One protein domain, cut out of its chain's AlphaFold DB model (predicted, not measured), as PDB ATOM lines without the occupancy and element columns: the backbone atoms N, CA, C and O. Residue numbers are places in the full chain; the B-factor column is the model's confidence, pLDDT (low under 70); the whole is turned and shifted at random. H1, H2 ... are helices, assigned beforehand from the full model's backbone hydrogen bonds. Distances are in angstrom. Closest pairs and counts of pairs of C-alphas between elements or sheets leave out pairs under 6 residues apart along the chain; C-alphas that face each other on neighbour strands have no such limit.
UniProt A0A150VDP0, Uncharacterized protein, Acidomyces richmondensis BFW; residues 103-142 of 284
ATOM      1  N   ASN A 103     181.246 135.748 152.160       65.75
ATOM      2  CA  ASN A 103     181.619 134.441 151.622       65.75
ATOM      3  C   ASN A 103     180.826 134.119 150.351       65.75
ATOM      4  O   ASN A 103     181.434 133.738 149.356       65.75
ATOM      5  N   ASP A 104     179.510 134.355 150.345       65.25
ATOM      6  CA  ASP A 104     178.655 134.154 149.167       65.25
ATOM      7  C   ASP A 104     179.047 135.105 148.023       65.25
ATOM      8  O   ASP A 104     179.082 134.715 146.858       65.25
ATOM      9  N   ARG A 105     179.386 136.358 148.349       69.12
ATOM     10  CA  ARG A 105     179.812 137.385 147.392       69.12
ATOM     11  C   ARG A 105     181.136 136.995 146.744       69.12
ATOM     12  O   ARG A 105     181.249 137.043 145.523       69.12
ATOM     13  N   ARG A 106     182.095 136.524 147.546       69.94
ATOM     14  CA  ARG A 106     183.380 136.005 147.063       69.94
ATOM     15  C   ARG A 106     183.210 134.720 146.250       69.94
ATOM     16  O   ARG A 106     183.834 134.582 145.206       69.94
ATOM     17  N   GLU A 107     182.326 133.814 146.664       67.56
ATOM     18  CA  GLU A 107     182.037 132.569 145.940       67.56
ATOM     19  C   GLU A 107     181.395 132.832 144.565       67.56
ATOM     20  O   GLU A 107     181.696 132.126 143.602       67.56
ATOM     21  N   VAL A 108     180.565 133.875 144.447       67.62
ATOM     22  CA  VAL A 108     179.959 134.334 143.181       67.62
ATOM     23  C   VAL A 108     180.950 135.083 142.278       67.62
ATOM     24  O   VAL A 108     180.803 135.050 141.054       67.62
ATOM     25  N   GLU A 109     181.944 135.763 142.851       69.44
ATOM     26  CA  GLU A 109     183.007 136.448 142.102       69.44
ATOM     27  C   GLU A 109     184.088 135.468 141.602       69.44
ATOM     28  O   GLU A 109     184.591 135.617 140.486       69.44
ATOM     29  N   GLU A 110     184.430 134.445 142.393       69.38
ATOM     30  CA  GLU A 110     185.497 133.478 142.088       69.38
ATOM     31  C   GLU A 110     185.014 132.285 141.253       69.38
ATOM     32  O   GLU A 110     185.693 131.834 140.326       69.38
ATOM     33  N   GLY A 111     183.828 131.762 141.552       63.09
ATOM     34  CA  GLY A 111     183.130 130.828 140.686       63.09
ATOM     35  C   GLY A 111     182.093 131.623 139.929       63.09
ATOM     36  O   GLY A 111     181.331 132.321 140.568       63.09
ATOM     37  N   ASN A 112     182.024 131.516 138.598       59.75
ATOM     38  CA  ASN A 112     180.958 132.080 137.758       59.75
ATOM     39  C   ASN A 112     179.578 131.531 138.197       59.75
ATOM     40  O   ASN A 112     179.008 130.618 137.586       59.75
ATOM     41  N   GLY A 113     179.121 132.003 139.351       59.06
ATOM     42  CA  GLY A 113     178.470 131.195 140.366       59.06
ATOM     43  C   GLY A 113     177.020 131.104 140.016       59.06
ATOM     44  O   GLY A 113     176.220 131.970 140.356       59.06
ATOM     45  N   ARG A 114     176.687 130.075 139.239       65.06
ATOM     46  CA  ARG A 114     175.329 129.830 138.787       65.06
ATOM     47  C   ARG A 114     174.446 129.765 140.028       65.06
ATOM     48  O   ARG A 114     174.462 128.746 140.715       65.06
ATOM     49  N   LEU A 115     173.679 130.837 140.257       68.94
ATOM     50  CA  LEU A 115     172.722 130.991 141.352       68.94
ATOM     51  C   LEU A 115     172.100 129.633 141.689       68.94
ATOM     52  O   LEU A 115     171.674 128.922 140.747       68.94
ATOM     53  N   PRO A 116     172.031 129.259 142.985       75.50
ATOM     54  CA  PRO A 116     171.432 128.001 143.381       75.50
ATOM     55  C   PRO A 116     170.097 127.822 142.651       75.50
ATOM     56  O   PRO A 116     169.359 128.790 142.448       75.50
ATOM     57  N   PRO A 117     169.771 126.609 142.180       75.38
ATOM     58  CA  PRO A 117     168.637 126.392 141.281       75.38
ATOM     59  C   PRO A 117     167.306 126.912 141.839       75.38
ATOM     60  O   PRO A 117     166.417 127.247 141.061       75.38
ATOM     61  N   MET A 118     167.179 127.021 143.164       76.75
ATOM     62  CA  MET A 118     166.028 127.627 143.834       76.75
ATOM     63  C   MET A 118     165.936 129.139 143.597       76.75
ATOM     64  O   MET A 118     164.871 129.626 143.231       76.75
ATOM     65  N   TRP A 119     167.052 129.861 143.698       78.44
ATOM     66  CA  TRP A 119     167.124 131.291 143.394       78.44
ATOM     67  C   TRP A 119     166.852 131.578 141.924       78.44
ATOM     68  O   TRP A 119     166.117 132.507 141.615       78.44
ATOM     69  N   ARG A 120     167.335 130.728 141.008       81.31
ATOM     70  CA  ARG A 120     166.949 130.833 139.591       81.31
ATOM     71  C   ARG A 120     165.446 130.678 139.397       81.31
ATOM     72  O   ARG A 120     164.857 131.503 138.715       81.31
ATOM     73  N   LYS A 121     164.821 129.673 140.020       83.12
ATOM     74  CA  LYS A 121     163.360 129.488 139.948       83.12
ATOM     75  C   LYS A 121     162.610 130.699 140.502       83.12
ATOM     76  O   LYS A 121     161.646 131.150 139.888       83.12
ATOM     77  N   PHE A 122     163.067 131.238 141.628       85.44
ATOM     78  CA  PHE A 122     162.485 132.429 142.230       85.44
ATOM     79  C   PHE A 122     162.611 133.654 141.315       85.44
ATOM     80  O   PHE A 122     161.596 134.275 141.015       85.44
ATOM     81  N   MET A 123     163.809 133.946 140.801       88.25
ATOM     82  CA  MET A 123     164.031 135.068 139.881       88.25
ATOM     83  C   MET A 123     163.205 134.919 138.603       88.25
ATOM     84  O   MET A 123     162.498 135.847 138.232       88.25
ATOM     85  N   THR A 124     163.151 133.723 138.008       87.62
ATOM     86  CA  THR A 124     162.282 133.478 136.843       87.62
ATOM     87  C   THR A 124     160.797 133.656 137.175       87.62
ATOM     88  O   THR A 124     160.029 134.139 136.352       87.62
ATOM     89  N   SER A 125     160.364 133.307 138.394       90.31
ATOM     90  CA  SER A 125     158.980 133.520 138.835       90.31
ATOM     91  C   SER A 125     158.663 135.005 139.010       90.31
ATOM     92  O   SER A 125     157.563 135.435 138.660       90.31
ATOM     93  N   GLN A 126     159.607 135.779 139.552       90.00
ATOM     94  CA  GLN A 126     159.494 137.231 139.681       90.00
ATOM     95  C   GLN A 126     159.448 137.901 138.304       90.00
ATOM     96  O   GLN A 126     158.554 138.701 138.044       90.00
ATOM     97  N   GLU A 127     160.325 137.498 137.384       87.50
ATOM     98  CA  GLU A 127     160.328 137.967 135.995       87.50
ATOM     99  C   GLU A 127     159.002 137.653 135.287       87.50
ATOM    100  O   GLU A 127     158.393 138.539 134.689       87.50
ATOM    101  N   CYS A 128     158.475 136.431 135.423       88.75
ATOM    102  CA  CYS A 128     157.162 136.081 134.875       88.75
ATOM    103  C   CYS A 128     156.013 136.874 135.523       88.75
ATOM    104  O   CYS A 128     155.024 137.192 134.861       88.75
ATOM    105  N   ALA A 129     156.085 137.177 136.824       88.94
ATOM    106  CA  ALA A 129     155.084 138.007 137.495       88.94
ATOM    107  C   ALA A 129     155.121 139.454 136.985       88.94
ATOM    108  O   ALA A 129     154.067 140.016 136.674       88.94
ATOM    109  N   LEU A 130     156.321 140.015 136.824       90.62
ATOM    110  CA  LEU A 130     156.536 141.340 136.255       90.62
ATOM    111  C   LEU A 130     156.007 141.415 134.821       90.62
ATOM    112  O   LEU A 130     155.239 142.321 134.504       90.62
ATOM    113  N   GLN A 131     156.335 140.429 133.984       89.19
ATOM    114  CA  GLN A 131     155.876 140.372 132.598       89.19
ATOM    115  C   GLN A 131     154.346 140.319 132.508       89.19
ATOM    116  O   GLN A 131     153.755 141.108 131.776       89.19
ATOM    117  N   ARG A 132     153.684 139.477 133.316       81.75
ATOM    118  CA  ARG A 132     152.211 139.447 133.389       81.75
ATOM    119  C   ARG A 132     151.625 140.782 133.837       81.75
ATOM    120  O   ARG A 132     150.555 141.173 133.381       81.75
ATOM    121  N   SER A 133     152.301 141.497 134.736       83.44
ATOM    122  CA  SER A 133     151.859 142.829 135.143       83.44
ATOM    123  C   SER A 133     152.000 143.845 134.013       83.44
ATOM    124  O   SER A 133     151.062 144.591 133.757       83.44
ATOM    125  N   MET A 134     153.126 143.833 133.297       83.50
ATOM    126  CA  MET A 134     153.347 144.686 132.128       83.50
ATOM    127  C   MET A 134     152.343 144.396 131.007       83.50
ATOM    128  O   MET A 134     151.862 145.325 130.365       83.50
ATOM    129  N   GLU A 135     151.996 143.128 130.785       79.69
ATOM    130  CA  GLU A 135     150.966 142.723 129.824       79.69
ATOM    131  C   GLU A 135     149.586 143.264 130.215       79.69
ATOM    132  O   GLU A 135     148.907 143.818 129.358       79.69
ATOM    133  N   ARG A 136     149.209 143.220 131.503       69.44
ATOM    134  CA  ARG A 136     147.973 143.864 131.988       69.44
ATOM    135  C   ARG A 136     147.982 145.374 131.763       69.44
ATOM    136  O   ARG A 136     147.028 145.896 131.202       69.44
ATOM    137  N   CYS A 137     149.076 146.055 132.108       72.25
ATOM    138  CA  CYS A 137     149.198 147.499 131.888       72.25
ATOM    139  C   CYS A 137     149.161 147.871 130.398       72.25
ATOM    140  O   CYS A 137     148.685 148.942 130.050       72.25
ATOM    141  N   ARG A 138     149.652 147.004 129.503       70.56
ATOM    142  CA  ARG A 138     149.546 147.204 128.047       70.56
ATOM    143  C   ARG A 138     148.143 146.911 127.518       70.56
ATOM    144  O   ARG A 138     147.716 147.555 126.567       70.56
ATOM    145  N   GLN A 139     147.437 145.955 128.117       56.56
ATOM    146  CA  GLN A 139     146.082 145.566 127.727       56.56
ATOM    147  C   GLN A 139     145.011 146.545 128.241       56.56
ATOM    148  O   GLN A 139     143.951 146.653 127.634       56.56
ATOM    149  N   GLU A 140     145.305 147.319 129.290       53.94
ATOM    150  CA  GLU A 140     144.460 148.425 129.774       53.94
ATOM    151  C   GLU A 140     144.368 149.618 128.801       53.94
ATOM    152  O   GLU A 140     143.522 150.490 128.990       53.94
ATOM    153  N   PHE A 141     145.166 149.650 127.726       51.06
ATOM    154  CA  PHE A 141     145.086 150.688 126.688       51.06
ATOM    155  C   PHE A 141     144.103 150.381 125.545       51.06
ATOM    156  O   PHE A 141     144.076 151.123 124.563       51.06
ATOM    157  N   ASP A 142     143.259 149.350 125.656       51.25
ATOM    158  CA  ASP A 142     142.103 149.194 124.761       51.25
ATOM    159  C   ASP A 142     140.900 149.994 125.299       51.25
ATOM    160  O   ASP A 142     139.930 149.462 125.845       51.25
TER     161      ASP A 142
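Overview. This is residues 103 to 142 of the 284 residues of an uncharacterized protein of Acidomyces richmondensis BFW (UniProt A0A150VDP0). From its first residue, the printed part is a short helix, H1, then a loop, residues 111 to 116, that leads to a long, straight helix, H2, which makes most of the length; H1 is turned crosswise to H2, and the two helices are apart, joined by that loop alone. The 40 printed residues hold two named helices, H1 then H2, and no named strand: the class is all helix. The whole is extended, a rod spanning 49 by 16 by 13 A, with a radius of gyration of the C-alphas of 15.9 A.

Arrangement. Start with H1, residues 103 to 110, and go on to H2, residues 117 to 139: the two are apart, with no C-alpha of one within 8 A of the other. The six residues between them are a short link. Residues 124 to 142, of which 124 to 139 belong to H2, stand free. In H1 and H2 every O i to N i+4 pair is within hydrogen-bond range.

Along the chain. Find C-alpha 103 at (181.619, 134.441, 151.622); from there H1 runs 10.3 A to C-alpha 110. H2 begins at C-alpha 117, (168.637, 126.392, 141.281), and runs 32.6 A to C-alpha 139, (146.082, 145.566, 127.727).

Size, cuts and confidence. The C-alphas of Asn 103 and Asp 142, the two farthest apart, are 50.0 A apart. The printed part has no cut. Look for pLDDT under 70 at residues 103 to 115, 136 and 139 to 142.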